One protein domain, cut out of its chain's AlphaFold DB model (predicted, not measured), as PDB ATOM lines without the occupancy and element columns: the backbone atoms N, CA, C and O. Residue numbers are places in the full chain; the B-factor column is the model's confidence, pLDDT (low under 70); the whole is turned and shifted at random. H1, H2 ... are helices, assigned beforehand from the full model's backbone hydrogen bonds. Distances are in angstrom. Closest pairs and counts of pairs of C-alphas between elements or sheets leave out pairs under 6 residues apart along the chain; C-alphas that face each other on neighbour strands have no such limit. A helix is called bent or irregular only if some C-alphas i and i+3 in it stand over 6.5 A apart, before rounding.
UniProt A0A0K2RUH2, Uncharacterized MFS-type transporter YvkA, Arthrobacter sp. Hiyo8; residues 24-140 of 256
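Overview. This is residues 24 to 140 of the 256 residues of the protein "Uncharacterized MFS-type transporter YvkA" of Arthrobacter sp. Hiyo8 (UniProt A0A0K2RUH2). H1 lies side by side with H2 and H5, while long H3 folds back from H2 like a handle, meeting H2 and short H4 near its two ends; its residues 92 to 101 stand free. The 117 printed residues, all helix in class, have five named helices, H1 to H5 in order; the whole is only just compact, close to loose (radius of gyration of the C-alphas 15.7 A), spanning 47 by 31 by 22 A.

Along the chain. H1, residues 26 to 45, begins at C-alpha (100.594, 154.473, 166.153) and measures 28.4 A. H2, residues 50 to 78, measures 41.1 A. H3, residues 81 to 113, measures 46.3 A, has a kink of 39 degrees near residue 103 and is irregular: C-alphas 82 and 85 are 7.3 A apart. H4 is residues 117 to 120. H5, residues 122 to 136, ends at C-alpha (109.827, 159.647, 157.772).

Arrangement. H1 and H2, a hairpin, touch at C-alphas Gly 33 and Gly 63, 4.3 A. H1 touches H5 at C-alphas Thr 38 and Gly 126, 5.2 A. H1 and H3 are apart. O i to N i+4 pairs are within hydrogen-bond range throughout H1 and H5, 23 of 25 in H2, 25 of 29 in H3.

Size, cuts and confidence. The printed part has no cut; residues 24 to 25 and 138 to 140 have pLDDT under 70.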
ATOM      1  N   GLY A  24     101.148 146.894 166.777       52.28
ATOM      2  CA  GLY A  24     100.318 147.971 167.340       52.28
ATOM      3  C   GLY A  24     100.977 149.325 167.644       52.28
ATOM      4  O   GLY A  24     100.576 149.981 168.601       52.28
ATOM      5  N   GLY A  25     101.969 149.774 166.869       67.31
ATOM      6  CA  GLY A  25     102.467 151.157 166.956       67.31
ATOM      7  C   GLY A  25     101.542 152.158 166.245       67.31
ATOM      8  O   GLY A  25     101.028 151.856 165.170       67.31
ATOM      9  N   ARG A  26     101.371 153.375 166.786       71.62
ATOM     10  CA  ARG A  26     100.594 154.473 166.153       71.62
ATOM     11  C   ARG A  26     101.032 154.750 164.707       71.62
ATOM     12  O   ARG A  26     100.189 154.975 163.846       71.62
ATOM     13  N   LYS A  27     102.337 154.623 164.417       79.31
ATOM     14  CA  LYS A  27     102.887 154.651 163.049       79.31
ATOM     15  C   LYS A  27     102.242 153.611 162.123       79.31
ATOM     16  O   LYS A  27     101.891 153.945 160.996       79.31
ATOM     17  N   LEU A  28     102.099 152.361 162.574       79.88
ATOM     18  CA  LEU A  28     101.515 151.286 161.764       79.88
ATOM     19  C   LEU A  28     100.039 151.560 161.488       79.88
ATOM     20  O   LEU A  28      99.617 151.428 160.351       79.88
ATOM     21  N   LEU A  29      99.276 152.007 162.490       83.56
ATOM     22  CA  LEU A  29      97.867 152.371 162.296       83.56
ATOM     23  C   LEU A  29      97.703 153.542 161.321       83.56
ATOM     24  O   LEU A  29      96.807 153.518 160.487       83.56
ATOM     25  N   TYR A  30      98.594 154.532 161.377       85.12
ATOM     26  CA  TYR A  30      98.607 155.636 160.421       85.12
ATOM     27  C   TYR A  30      98.952 155.165 158.995       85.12
ATOM     28  O   TYR A  30      98.258 155.493 158.039       85.12
ATOM     29  N   THR A  31      99.968 154.311 158.859       86.94
ATOM     30  CA  THR A  31     100.396 153.737 157.569       86.94
ATOM     31  C   THR A  31      99.306 152.843 156.962       86.94
ATOM     32  O   THR A  31      98.963 152.984 155.792       86.94
ATOM     33  N   TYR A  32      98.702 151.956 157.759       89.75
ATOM     34  CA  TYR A  32      97.577 151.128 157.321       89.75
ATOM     35  C   TYR A  32      96.348 151.965 156.979       89.75
ATOM     36  O   TYR A  32      95.650 151.633 156.029       89.75
ATOM     37  N   GLY A  33      96.114 153.072 157.694       90.94
ATOM     38  CA  GLY A  33      95.077 154.040 157.347       90.94
ATOM     39  C   GLY A  33      95.266 154.602 155.938       90.94
ATOM     40  O   GLY A  33      94.312 154.624 155.166       90.94
ATOM     41  N   PHE A  34      96.499 154.966 155.564       92.50
ATOM     42  CA  PHE A  34      96.816 155.421 154.204       92.50
ATOM     43  C   PHE A  34      96.582 154.331 153.161       92.50
ATOM     44  O   PHE A  34      95.950 154.596 152.139       92.50
ATOM     45  N   ALA A  35      97.048 153.109 153.421       93.38
ATOM     46  CA  ALA A  35      96.842 151.988 152.508       93.38
ATOM     47  C   ALA A  35      95.346 151.701 152.306       93.38
ATOM     48  O   ALA A  35      94.879 151.623 151.171       93.38
ATOM     49  N   LEU A  36      94.578 151.628 153.398       95.38
ATOM     50  CA  LEU A  36      93.140 151.380 153.364       95.38
ATOM     51  C   LEU A  36      92.388 152.501 152.642       95.38
ATOM     52  O   LEU A  36      91.554 152.220 151.788       95.38
ATOM     53  N   PHE A  37      92.711 153.762 152.936       94.88
ATOM     54  CA  PHE A  37      92.109 154.915 152.268       94.88
ATOM     55  C   PHE A  37      92.388 154.903 150.760       94.88
ATOM     56  O   PHE A  37      91.477 155.125 149.967       94.88
ATOM     57  N   THR A  38      93.626 154.598 150.363       94.75
ATOM     58  CA  THR A  38      94.058 154.552 148.956       94.75
ATOM     59  C   THR A  38      93.352 153.430 148.193       94.75
ATOM     60  O   THR A  38      92.785 153.671 147.129       94.75
ATOM     61  N   LEU A  39      93.325 152.217 148.757       95.88
ATOM     62  CA  LEU A  39      92.656 151.062 148.151       95.88
ATOM     63  C   LEU A  39      91.140 151.265 148.060       95.88
ATOM     64  O   LEU A  39      90.540 150.981 147.027       95.88
ATOM     65  N   ALA A  40      90.520 151.811 149.108       95.06
ATOM     66  CA  ALA A  40      89.100 152.139 149.087       95.06
ATOM     67  C   ALA A  40      88.785 153.243 148.067       95.06
ATOM     68  O   ALA A  40      87.747 153.190 147.407       95.06
ATOM     69  N   SER A  41      89.691 154.211 147.881       94.31
ATOM     70  CA  SER A  41      89.537 155.248 146.860       94.31
ATOM     71  C   SER A  41      89.591 154.673 145.446       94.31
ATOM     72  O   SER A  41      88.750 155.025 144.624       94.31
ATOM     73  N   LEU A  42      90.489 153.718 145.186       94.50
ATOM     74  CA  LEU A  42      90.495 152.958 143.934       94.50
ATOM     75  C   LEU A  42      89.190 152.164 143.752       94.50
ATOM     76  O   LEU A  42      88.606 152.185 142.672       94.50
ATOM     77  N   GLY A  43      88.688 151.530 144.815       93.06
ATOM     78  CA  GLY A  43      87.392 150.845 144.803       93.06
ATOM     79  C   GLY A  43      86.226 151.773 144.447       93.06
ATOM     80  O   GLY A  43      85.344 151.380 143.688       93.06
ATOM     81  N   CYS A  44      86.248 153.020 144.926       92.88
ATOM     82  CA  CYS A  44      85.275 154.038 144.536       92.88
ATOM     83  C   CYS A  44      85.456 154.485 143.077       92.88
ATOM     84  O   CYS A  44      84.479 154.645 142.356       92.88
ATOM     85  N   ALA A  45      86.701 154.664 142.629       92.00
ATOM     86  CA  ALA A  45      87.016 155.048 141.254       92.00
ATOM     87  C   ALA A  45      86.594 153.983 140.235       92.00
ATOM     88  O   ALA A  45      86.369 154.313 139.076       92.00
ATOM     89  N   LEU A  46      86.505 152.718 140.659       93.12
ATOM     90  CA  LEU A  46      86.112 151.574 139.839       93.12
ATOM     91  C   LEU A  46      84.641 151.169 140.012       93.12
ATOM     92  O   LEU A  46      84.220 150.193 139.400       93.12
ATOM     93  N   SER A  47      83.841 151.909 140.785       92.94
ATOM     94  CA  SER A  47      82.498 151.461 141.162       92.94
ATOM     95  C   SER A  47      81.560 151.285 139.957       92.94
ATOM     96  O   SER A  47      81.423 152.235 139.175       92.94
ATOM     97  N   PRO A  48      80.891 150.128 139.808       89.56
ATOM     98  CA  PRO A  48      79.901 149.910 138.753       89.56
ATOM     99  C   PRO A  48      78.521 150.485 139.105       89.56
ATOM    100  O   PRO A  48      77.812 150.953 138.220       89.56
ATOM    101  N   ASP A  49      78.163 150.501 140.390       94.31
ATOM    102  CA  ASP A  49      76.862 150.948 140.887       94.31
ATOM    103  C   ASP A  49      76.982 151.752 142.195       94.31
ATOM    104  O   ASP A  49      78.049 151.852 142.815       94.31
ATOM    105  N   ILE A  50      75.865 152.353 142.612       93.00
ATOM    106  CA  ILE A  50      75.795 153.217 143.797       93.00
ATOM    107  C   ILE A  50      76.004 152.454 145.111       93.00
ATOM    108  O   ILE A  50      76.586 153.003 146.049       93.00
ATOM    109  N   THR A  51      75.578 151.193 145.186       93.94
ATOM    110  CA  THR A  51      75.720 150.364 146.388       93.94
ATOM    111  C   THR A  51      77.188 150.041 146.613       93.94
ATOM    112  O   THR A  51      77.700 150.225 147.719       93.94
ATOM    113  N   TRP A  52      77.902 149.653 145.553       94.94
ATOM    114  CA  TRP A  52      79.349 149.466 145.605       94.94
ATOM    115  C   TRP A  52      80.071 150.746 146.029       94.94
ATOM    116  O   TRP A  52      80.945 150.710 146.899       94.94
ATOM    117  N   LEU A  53      79.692 151.893 145.453       92.88
ATOM    118  CA  LEU A  53      80.276 153.183 145.814       92.88
ATOM    119  C   LEU A  53      80.071 153.500 147.304       92.88
ATOM    120  O   LEU A  53      81.005 153.946 147.969       92.88
ATOM    121  N   LEU A  54      78.881 153.230 147.846       93.94
ATOM    122  CA  LEU A  54      78.562 153.462 149.253       93.94
ATOM    123  C   LEU A  54      79.391 152.568 150.187       93.94
ATOM    124  O   LEU A  54      79.948 153.058 151.171       93.94
ATOM    125  N   VAL A  55      79.529 151.280 149.860       94.88
ATOM    126  CA  VAL A  55      80.362 150.342 150.629       94.88
ATOM    127  C   VAL A  55      81.828 150.769 150.590       94.88
ATOM    128  O   VAL A  55      82.473 150.865 151.635       94.88
ATOM    129  N   ALA A  56      82.351 151.104 149.409       94.88
ATOM    130  CA  ALA A  56      83.722 151.582 149.266       94.88
ATOM    131  C   ALA A  56      83.953 152.883 150.056       94.88
ATOM    132  O   ALA A  56      84.984 153.026 150.714       94.88
ATOM    133  N   ARG A  57      82.971 153.795 150.089       94.38
ATOM    134  CA  ARG A  57      83.005 155.013 150.914       94.38
ATOM    135  C   ARG A  57      82.990 154.722 152.408       94.38
ATOM    136  O   ARG A  57      83.721 155.380 153.148       94.38
ATOM    137  N   ALA A  58      82.226 153.730 152.856       93.75
ATOM    138  CA  ALA A  58      82.239 153.303 154.251       93.75
ATOM    139  C   ALA A  58      83.630 152.784 154.655       93.75
ATOM    140  O   ALA A  58      84.176 153.200 155.677       93.75
ATOM    141  N   VAL A  59      84.258 151.955 153.813       95.31
ATOM    142  CA  VAL A  59      85.636 151.477 154.033       95.31
ATOM    143  C   VAL A  59      86.638 152.638 153.999       95.31
ATOM    144  O   VAL A  59      87.533 152.722 154.844       95.31
ATOM    145  N   GLN A  60      86.465 153.580 153.071       94.75
ATOM    146  CA  GLN A  60      87.308 154.770 152.966       94.75
ATOM    147  C   GLN A  60      87.222 155.639 154.231       94.75
ATOM    148  O   GLN A  60      88.249 156.134 154.701       94.75
ATOM    149  N   ALA A  61      86.031 155.775 154.823       92.88
ATOM    150  CA  ALA A  61      85.821 156.505 156.071       92.88
ATOM    151  C   ALA A  61      86.576 155.870 157.251       92.88
ATOM    152  O   ALA A  61      87.142 156.594 158.070       92.88
ATOM    153  N   VAL A  62      86.672 154.535 157.307       93.56
ATOM    154  CA  VAL A  62      87.500 153.838 158.308       93.56
ATOM    155  C   VAL A  62      88.975 154.211 158.141       93.56
ATOM    156  O   VAL A  62      89.626 154.591 159.116       93.56
ATOM    157  N   GLY A  63      89.497 154.179 156.910       92.88
ATOM    158  CA  GLY A  63      90.868 154.608 156.613       92.88
ATOM    159  C   GLY A  63      91.125 156.065 157.016       92.88
ATOM    160  O   GLY A  63      92.109 156.362 157.697       92.88
ATOM    161  N   ALA A  64      90.199 156.968 156.684       92.88
ATOM    162  CA  ALA A  64      90.272 158.379 157.058       92.88
ATOM    163  C   ALA A  64      90.247 158.590 158.585       92.88
ATOM    164  O   ALA A  64      91.024 159.389 159.110       92.88
ATOM    165  N   ALA A  65      89.412 157.842 159.313       90.62
ATOM    166  CA  ALA A  65      89.348 157.897 160.772       90.62
ATOM    167  C   ALA A  65      90.662 157.430 161.416       90.62
ATOM    168  O   ALA A  65      91.165 158.075 162.339       90.62
ATOM    169  N   MET A  66      91.265 156.353 160.895       89.75
ATOM    170  CA  MET A  66      92.583 155.884 161.335       89.75
ATOM    171  C   MET A  66      93.654 156.960 161.125       89.75
ATOM    172  O   MET A  66      94.466 157.196 162.023       89.75
ATOM    173  N   LEU A  67      93.644 157.640 159.977       90.31
ATOM    174  CA  LEU A  67      94.581 158.722 159.679       90.31
ATOM    175  C   LEU A  67      94.415 159.900 160.639       90.31
ATOM    176  O   LEU A  67      95.379 160.290 161.297       90.31
ATOM    177  N   GLN A  68      93.197 160.430 160.767       89.12
ATOM    178  CA  GLN A  68      92.910 161.589 161.618       89.12
ATOM    179  C   GLN A  68      93.242 161.318 163.090       89.12
ATOM    180  O   GLN A  68      93.944 162.110 163.722       89.12
ATOM    181  N   ALA A  69      92.813 160.169 163.627       85.19
ATOM    182  CA  ALA A  69      93.037 159.819 165.029       85.19
ATOM    183  C   ALA A  69      94.529 159.653 165.365       85.19
ATOM    184  O   ALA A  69      94.986 160.071 166.433       85.19
ATOM    185  N   ASN A  70      95.309 159.060 164.456       86.56
ATOM    186  CA  ASN A  70      96.733 158.828 164.689       86.56
ATOM    187  C   ASN A  70      97.608 160.042 164.338       86.56
ATOM    188  O   ASN A  70      98.660 160.195 164.955       86.56
ATOM    189  N   SER A  71      97.176 160.921 163.428       87.50
ATOM    190  CA  SER A  71      97.910 162.137 163.036       87.50
ATOM    191  C   SER A  71      98.173 163.051 164.237       87.50
ATOM    192  O   SER A  71      99.323 163.307 164.603       87.50
ATOM    193  N   VAL A  72      97.108 163.458 164.940       84.75
ATOM    194  CA  VAL A  72      97.212 164.359 166.101       84.75
ATOM    195  C   VAL A  72      97.986 163.697 167.243       84.75
ATOM    196  O   VAL A  72      98.814 164.332 167.901       84.75
ATOM    197  N   ALA A  73      97.761 162.398 167.466       83.31
ATOM    198  CA  ALA A  73      98.481 161.638 168.483       83.31
ATOM    199  C   ALA A  73      99.989 161.593 168.201       83.31
ATOM    200  O   ALA A  73     100.789 161.751 169.124       83.31
ATOM    201  N   LEU A  74     100.380 161.411 166.937       83.19
ATOM    202  CA  LEU A  74     101.777 161.358 166.537       83.19
ATOM    203  C   LEU A  74     102.465 162.716 166.688       83.19
ATOM    204  O   LEU A  74     103.580 162.772 167.214       83.19
ATOM    205  N   ILE A  75     101.783 163.800 166.307       86.00
ATOM    206  CA  ILE A  75     102.254 165.173 166.525       86.00
ATOM    207  C   ILE A  75     102.484 165.416 168.016       86.00
ATOM    208  O   ILE A  75     103.563 165.861 168.401       86.00
ATOM    209  N   ARG A  76     101.523 165.046 168.871       83.56
ATOM    210  CA  ARG A  76     101.650 165.194 170.327       83.56
ATOM    211  C   ARG A  76     102.840 164.429 170.901       83.56
ATOM    212  O   ARG A  76     103.490 164.933 171.806       83.56
ATOM    213  N   THR A  77     103.127 163.229 170.399       82.25
ATOM    214  CA  THR A  77     104.279 162.439 170.871       82.25
ATOM    215  C   THR A  77     105.621 162.897 170.312       82.25
ATOM    216  O   THR A  77     106.647 162.579 170.902       82.25
ATOM    217  N   SER A  78     105.625 163.617 169.188       82.06
ATOM    218  CA  SER A  78     106.855 164.045 168.505       82.06
ATOM    219  C   SER A  78     107.245 165.489 168.830       82.06
ATOM    220  O   SER A  78     108.373 165.890 168.561       82.06
ATOM    221  N   MET A  79     106.327 166.281 169.394       82.62
ATOM    222  CA  MET A  79     106.534 167.698 169.691       82.62
ATOM    223  C   MET A  79     106.700 167.950 171.195       82.62
ATOM    224  O   MET A  79     105.943 167.400 171.997       82.62
ATOM    225  N   PRO A  80     107.623 168.836 171.605       84.00
ATOM    226  CA  PRO A  80     107.687 169.306 172.985       84.00
ATOM    227  C   PRO A  80     106.429 170.117 173.341       84.00
ATOM    228  O   PRO A  80     105.859 170.799 172.485       84.00
ATOM    229  N   ALA A  81     106.014 170.083 174.614       77.62
ATOM    230  CA  ALA A  81     104.730 170.627 175.081       77.62
ATOM    231  C   ALA A  81     104.467 172.088 174.652       77.62
ATOM    232  O   ALA A  81     103.354 172.414 174.245       77.62
ATOM    233  N   GLY A  82     105.495 172.945 174.645       85.12
ATOM    234  CA  GLY A  82     105.375 174.353 174.239       85.12
ATOM    235  C   GLY A  82     105.195 174.599 172.732       85.12
ATOM    236  O   GLY A  82     104.817 175.696 172.339       85.12
ATOM    237  N   LYS A  83     105.443 173.603 171.869       88.88
ATOM    238  CA  LYS A  83     105.311 173.727 170.399       88.88
ATOM    239  C   LYS A  83     104.091 172.995 169.835       88.88
ATOM    240  O   LYS A  83     103.832 173.084 168.635       88.88
ATOM    241  N   LEU A  84     103.321 172.309 170.684       88.12
ATOM    242  CA  LEU A  84     102.177 171.501 170.264       88.12
ATOM    243  C   LEU A  84     101.110 172.330 169.538       88.12
ATOM    244  O   LEU A  84     100.655 171.934 168.469       88.12
ATOM    245  N   GLY A  85     100.768 173.505 170.076       86.00
ATOM    246  CA  GLY A  85      99.796 174.408 169.455       86.00
ATOM    247  C   GLY A  85     100.218 174.856 168.053       86.00
ATOM    248  O   GLY A  85      99.407 174.827 167.134       86.00
ATOM    249  N   LYS A  86     101.507 175.171 167.851       89.12
ATOM    250  CA  LYS A  86     102.049 175.545 166.533       89.12
ATOM    251  C   LYS A  86     101.985 174.381 165.540       89.12
ATOM    252  O   LYS A  86     101.643 174.593 164.382       89.12
ATOM    253  N   ALA A  87     102.289 173.162 165.982       89.44
ATOM    254  CA  ALA A  87     102.251 171.981 165.123       89.44
ATOM    255  C   ALA A  87     100.818 171.600 164.711       89.44
ATOM    256  O   ALA A  87     100.565 171.353 163.534       89.44
ATOM    257  N   ILE A  88      99.867 171.621 165.654       89.38
ATOM    258  CA  ILE A  88      98.440 171.414 165.358       89.38
ATOM    259  C   ILE A  88      97.908 172.552 164.474       89.38
ATOM    260  O   ILE A  88      97.162 172.295 163.534       89.38
ATOM    261  N   GLY A  89      98.335 173.794 164.717       88.88
ATOM    262  CA  GLY A  89      98.000 174.944 163.879       88.88
ATOM    263  C   GLY A  89      98.484 174.785 162.436       88.88
ATOM    264  O   GLY A  89      97.720 175.039 161.511       88.88
ATOM    265  N   LEU A  90      99.707 174.283 162.225       91.94
ATOM    266  CA  LEU A  90     100.231 173.989 160.887       91.94
ATOM    267  C   LEU A  90      99.441 172.867 160.195       91.94
ATOM    268  O   LEU A  90      99.125 172.982 159.013       91.94
ATOM    269  N   GLN A  91      99.069 171.813 160.931       91.38
ATOM    270  CA  GLN A  91      98.178 170.768 160.415       91.38
ATOM    271  C   GLN A  91      96.802 171.343 160.029       91.38
ATOM    272  O   GLN A  91      96.223 170.944 159.019       91.38
ATOM    273  N   GLY A  92      96.264 172.274 160.820       89.69
ATOM    274  CA  GLY A  92      95.023 172.986 160.515       89.69
ATOM    275  C   GLY A  92      95.139 173.861 159.265       89.69
ATOM    276  O   GLY A  92      94.270 173.804 158.401       89.69
ATOM    277  N   ALA A  93      96.239 174.602 159.117       91.00
ATOM    278  CA  ALA A  93      96.500 175.430 157.940       91.00
ATOM    279  C   ALA A  93      96.602 174.592 156.655       91.00
ATOM    280  O   ALA A  93      96.003 174.945 155.644       91.00
ATOM    281  N   ALA A  94      97.288 173.445 156.707       91.81
ATOM    282  CA  ALA A  94      97.353 172.516 155.579       91.81
ATOM    283  C   ALA A  94      95.961 171.990 155.176       91.81
ATOM    284  O   ALA A  94      95.651 171.917 153.988       91.81
ATOM    285  N   GLN A  95      95.098 171.680 156.154       91.06
ATOM    286  CA  GLN A  95      93.706 171.296 155.891       91.06
ATOM    287  C   GLN A  95      92.909 172.443 155.260       91.06
ATOM    288  O   GLN A  95      92.193 172.211 154.291       91.06
ATOM    289  N   ALA A  96      93.060 173.673 155.757       89.00
ATOM    290  CA  ALA A  96      92.371 174.841 155.214       89.00
ATOM    291  C   ALA A  96      92.761 175.117 153.752       89.00
ATOM    292  O   ALA A  96      91.885 175.372 152.929       89.00
ATOM    293  N   ILE A  97      94.049 174.994 153.406       91.44
ATOM    294  CA  ILE A  97      94.521 175.103 152.015       91.44
ATOM    295  C   ILE A  97      93.869 174.022 151.147       91.44
ATOM    296  O   ILE A  97      93.351 174.326 150.074       91.44
ATOM    297  N   GLY A  98      93.839 172.773 151.624       90.38
ATOM    298  CA  GLY A  98      93.172 171.677 150.922       90.38
ATOM    299  C   GLY A  98      91.680 171.936 150.696       90.38
ATOM    300  O   GLY A  98      91.180 171.691 149.603       90.38
ATOM    301  N   LEU A  99      90.979 172.482 151.693       88.69
ATOM    302  CA  LEU A  99      89.562 172.841 151.582       88.69
ATOM    303  C   LEU A  99      89.318 174.024 150.638       88.69
ATOM    304  O   LEU A  99      88.312 174.024 149.939       88.69
ATOM    305  N   ALA A 100      90.220 175.005 150.591       87.94
ATOM    306  CA  ALA A 100      90.101 176.153 149.694       87.94
ATOM    307  C   ALA A 100      90.350 175.770 148.225       87.94
ATOM    308  O   ALA A 100      89.633 176.211 147.333       87.94
ATOM    309  N   VAL A 101      91.356 174.929 147.973       89.94
ATOM    310  CA  VAL A 101      91.727 174.479 146.620       89.94
ATOM    311  C   VAL A 101      90.812 173.349 146.124       89.94
ATOM    312  O   VAL A 101      90.621 173.184 144.918       89.94
ATOM    313  N   GLY A 102      90.224 172.588 147.050       89.12
ATOM    314  CA  GLY A 102      89.421 171.396 146.788       89.12
ATOM    315  C   GLY A 102      88.293 171.594 145.770       89.12
ATOM    316  O   GLY A 102      88.282 170.860 144.784       89.12
ATOM    317  N   PRO A 103      87.370 172.560 145.948       86.69
ATOM    318  CA  PRO A 103      86.270 172.792 145.010       86.69
ATOM    319  C   PRO A 103      86.740 173.143 143.597       86.69
ATOM    320  O   PRO A 103      86.228 172.581 142.633       86.69
ATOM    321  N   SER A 104      87.750 174.007 143.461       88.00
ATOM    322  CA  SER A 104      88.274 174.427 142.154       88.00
ATOM    323  C   SER A 104      88.916 173.263 141.398       88.00
ATOM    324  O   SER A 104      88.622 173.037 140.225       88.00
ATOM    325  N   VAL A 105      89.761 172.478 142.078       90.25
ATOM    326  CA  VAL A 105      90.390 171.288 141.483       90.25
ATOM    327  C   VAL A 105      89.350 170.200 141.220       90.25
ATOM    328  O   VAL A 105      89.365 169.582 140.162       90.25
ATOM    329  N   GLY A 106      88.414 169.986 142.144       88.50
ATOM    330  CA  GLY A 106      87.327 169.020 142.000       88.50
ATOM    331  C   GLY A 106      86.430 169.327 140.804       88.50
ATOM    332  O   GLY A 106      86.175 168.433 140.000       88.50
ATOM    333  N   GLY A 107      86.016 170.586 140.640       87.31
ATOM    334  CA  GLY A 107      85.229 171.042 139.496       87.31
ATOM    335  C   GLY A 107      85.958 170.832 138.169       87.31
ATOM    336  O   GLY A 107      85.378 170.286 137.233       87.31
ATOM    337  N   LEU A 108      87.255 171.159 138.111       89.81
ATOM    338  CA  LEU A 108      88.088 170.913 136.930       89.81
ATOM    339  C   LEU A 108      88.185 169.414 136.592       89.81
ATOM    340  O   LEU A 108      88.020 169.027 135.438       89.81
ATOM    341  N   LEU A 109      88.425 168.560 137.590       91.31
ATOM    342  CA  LEU A 109      88.522 167.108 137.399       91.31
ATOM    343  C   LEU A 109      87.205 166.507 136.899       91.31
ATOM    344  O   LEU A 109      87.214 165.667 136.000       91.31
ATOM    345  N   ILE A 110      86.079 166.956 137.462       90.88
ATOM    346  CA  ILE A 110      84.746 166.545 137.015       90.88
ATOM    347  C   ILE A 110      84.520 166.988 135.565       90.88
ATOM    348  O   ILE A 110      84.055 166.179 134.765       90.88
ATOM    349  N   GLY A 111      84.892 168.222 135.212       87.00
ATOM    350  CA  GLY A 111      84.732 168.759 133.859       87.00
ATOM    351  C   GLY A 111      85.585 168.062 132.792       87.00
ATOM    352  O   GLY A 111      85.138 167.927 131.659       87.00
ATOM    353  N   LEU A 112      86.790 167.594 133.137       87.19
ATOM    354  CA  LEU A 112      87.718 166.973 132.178       87.19
ATOM    355  C   LEU A 112      87.498 165.469 131.976       87.19
ATOM    356  O   LEU A 112      87.762 164.955 130.892       87.19
ATOM    357  N   GLY A 113      87.070 164.747 133.012       82.50
ATOM    358  CA  GLY A 113      87.025 163.282 132.967       82.50
ATOM    359  C   GLY A 113      85.877 162.643 133.748       82.50
ATOM    360  O   GLY A 113      85.813 161.416 133.859       82.50
ATOM    361  N   GLY A 114      84.965 163.448 134.291       88.50
ATOM    362  CA  GLY A 114      83.858 162.992 135.120       88.50
ATOM    363  C   GLY A 114      84.242 162.760 136.583       88.50
ATOM    364  O   GLY A 114      85.401 162.808 136.997       88.50
ATOM    365  N   TRP A 115      83.234 162.466 137.401       89.94
ATOM    366  CA  TRP A 115      83.354 162.379 138.861       89.94
ATOM    367  C   TRP A 115      84.348 161.318 139.368       89.94
ATOM    368  O   TRP A 115      84.877 161.447 140.474       89.94
ATOM    369  N   ARG A 116      84.650 160.286 138.567       92.50
ATOM    370  CA  ARG A 116      85.600 159.215 138.925       92.50
ATOM    371  C   ARG A 116      87.022 159.749 139.117       92.50
ATOM    372  O   ARG A 116      87.764 159.221 139.943       92.50
ATOM    373  N   TRP A 117      87.401 160.825 138.426       92.12
ATOM    374  CA  TRP A 117      88.740 161.417 138.542       92.12
ATOM    375  C   TRP A 117      89.027 162.018 139.912       92.12
ATOM    376  O   TRP A 117      90.168 161.971 140.369       92.12
ATOM    377  N   VAL A 118      87.993 162.479 140.620       91.50
ATOM    378  CA  VAL A 118      88.114 162.947 142.009       91.50
ATOM    379  C   VAL A 118      88.659 161.838 142.915       91.50
ATOM    380  O   VAL A 118      89.375 162.103 143.878       91.50
ATOM    381  N   PHE A 119      88.373 160.577 142.590       91.69
ATOM    382  CA  PHE A 119      88.914 159.427 143.304       91.69
ATOM    383  C   PHE A 119      90.301 159.025 142.832       91.69
ATOM    384  O   PHE A 119      91.159 158.742 143.663       91.69
ATOM    385  N   PHE A 120      90.546 159.043 141.521       91.75
ATOM    386  CA  PHE A 120      91.869 158.731 140.987       91.75
ATOM    387  C   PHE A 120      92.945 159.673 141.523       91.75
ATOM    388  O   PHE A 120      94.027 159.203 141.849       91.75
ATOM    389  N   VAL A 121      92.646 160.963 141.712       91.38
ATOM    390  CA  VAL A 121      93.594 161.947 142.273       91.38
ATOM    391  C   VAL A 121      93.966 161.665 143.734       91.38
ATOM    392  O   VAL A 121      95.081 161.971 144.158       91.38
ATOM    393  N   ASN A 122      93.098 161.003 144.500       91.50
ATOM    394  CA  ASN A 122      93.430 160.601 145.867       91.50
ATOM    395  C   ASN A 122      94.459 159.466 145.914       91.50
ATOM    396  O   ASN A 122      95.144 159.317 146.923       91.50
ATOM    397  N   ILE A 123      94.583 158.669 144.848       92.56
ATOM    398  CA  ILE A 123      95.504 157.530 144.795       92.56
ATOM    399  C   ILE A 123      96.970 157.980 144.868       92.56
ATOM    400  O   ILE A 123      97.653 157.540 145.793       92.56
ATOM    401  N   PRO A 124      97.489 158.861 143.985       93.06
ATOM    402  CA  PRO A 124      98.872 159.316 144.083       93.06
ATOM    403  C   PRO A 124      99.128 160.048 145.404       93.06
ATOM    404  O   PRO A 124     100.152 159.804 146.036       93.06
ATOM    405  N   ALA A 125      98.184 160.866 145.882       91.56
ATOM    406  CA  ALA A 125      98.303 161.533 147.180       91.56
ATOM    407  C   ALA A 125      98.399 160.529 148.346       91.56
ATOM    408  O   ALA A 125      99.231 160.684 149.241       91.56
ATOM    409  N   GLY A 126      97.588 159.471 148.314       91.25
ATOM    410  CA  GLY A 126      97.593 158.395 149.299       91.25
ATOM    411  C   GLY A 126      98.868 157.553 149.260       91.25
ATOM    412  O   GLY A 126      99.427 157.258 150.314       91.25
ATOM    413  N   VAL A 127      99.387 157.241 148.068       93.69
ATOM    414  CA  VAL A 127     100.671 156.538 147.886       93.69
ATOM    415  C   VAL A 127     101.837 157.383 148.395       93.69
ATOM    416  O   VAL A 127     102.680 156.877 149.130       93.69
ATOM    417  N   ILE A 128     101.871 158.678 148.071       94.06
ATOM    418  CA  ILE A 128     102.873 159.613 148.596       94.06
ATOM    419  C   ILE A 128     102.794 159.641 150.128       94.06
ATOM    420  O   ILE A 128     103.799 159.421 150.802       94.06
ATOM    421  N   GLY A 129     101.596 159.814 150.692       90.56
ATOM    422  CA  GLY A 129     101.375 159.777 152.139       90.56
ATOM    423  C   GLY A 129     101.816 158.461 152.787       90.56
ATOM    424  O   GLY A 129     102.430 158.475 153.852       90.56
ATOM    425  N   LEU A 130     101.586 157.329 152.119       90.69
ATOM    426  CA  LEU A 130     102.024 156.008 152.559       90.69
ATOM    427  C   LEU A 130     103.554 155.889 152.575       90.69
ATOM    428  O   LEU A 130     104.118 155.412 153.560       90.69
ATOM    429  N   LEU A 131     104.230 156.353 151.520       90.88
ATOM    430  CA  LEU A 131     105.689 156.329 151.407       90.88
ATOM    431  C   LEU A 131     106.345 157.244 152.447       90.88
ATOM    432  O   LEU A 131     107.204 156.789 153.202       90.88
ATOM    433  N   LEU A 132     105.906 158.503 152.563       88.56
ATOM    434  CA  LEU A 132     106.393 159.397 153.620       88.56
ATOM    435  C   LEU A 132     106.069 158.830 155.011       88.56
ATOM    436  O   LEU A 132     106.927 158.829 155.892       88.56
ATOM    437  N   GLY A 133     104.867 158.278 155.186       84.88
ATOM    438  CA  GLY A 133     104.424 157.535 156.366       84.88
ATOM    439  C   GLY A 133     105.410 156.442 156.781       84.88
ATOM    440  O   GLY A 133     105.783 156.304 157.948       84.88
ATOM    441  N   TRP A 134     105.872 155.672 155.803       83.81
ATOM    442  CA  TRP A 134     106.785 154.563 156.011       83.81
ATOM    443  C   TRP A 134     108.213 155.019 156.330       83.81
ATOM    444  O   TRP A 134     108.813 154.501 157.279       83.81
ATOM    445  N   PHE A 135     108.742 155.996 155.590       83.25
ATOM    446  CA  PHE A 135     110.143 156.418 155.686       83.25
ATOM    447  C   PHE A 135     110.409 157.477 156.763       83.25
ATOM    448  O   PHE A 135     111.375 157.339 157.508       83.25
ATOM    449  N   LEU A 136     109.565 158.505 156.885       82.31
ATOM    450  CA  LEU A 136     109.827 159.647 157.772       82.31
ATOM    451  C   LEU A 136     109.330 159.436 159.203       82.31
ATOM    452  O   LEU A 136     109.878 160.035 160.128       82.31
ATOM    453  N   LEU A 137     108.295 158.617 159.424       76.81
ATOM    454  CA  LEU A 137     107.743 158.499 160.773       76.81
ATOM    455  C   LEU A 137     108.674 157.676 161.674       76.81
ATOM    456  O   LEU A 137     109.011 156.532 161.337       76.81
ATOM    457  N   PRO A 138     109.021 158.183 162.868       69.50
ATOM    458  CA  PRO A 138     109.797 157.424 163.833       69.50
ATOM    459  C   PRO A 138     109.009 156.193 164.297       69.50
ATOM    460  O   PRO A 138     107.788 156.228 164.480       69.50
ATOM    461  N   ARG A 139     109.707 155.066 164.479       66.19
ATOM    462  CA  ARG A 139     109.087 153.837 164.995       66.19
ATOM    463  C   ARG A 139     108.581 154.105 166.413       66.19
ATOM    464  O   ARG A 139     109.358 154.360 167.327       66.19
ATOM    465  N   THR A 140     107.265 154.067 166.602       60.75
ATOM    466  CA  THR A 140     106.670 154.239 167.930       60.75
ATOM    467  C   THR A 140     106.852 152.943 168.722       60.75
ATOM    468  O   THR A 140     106.174 151.957 168.454       60.75
TER     469      THR A 140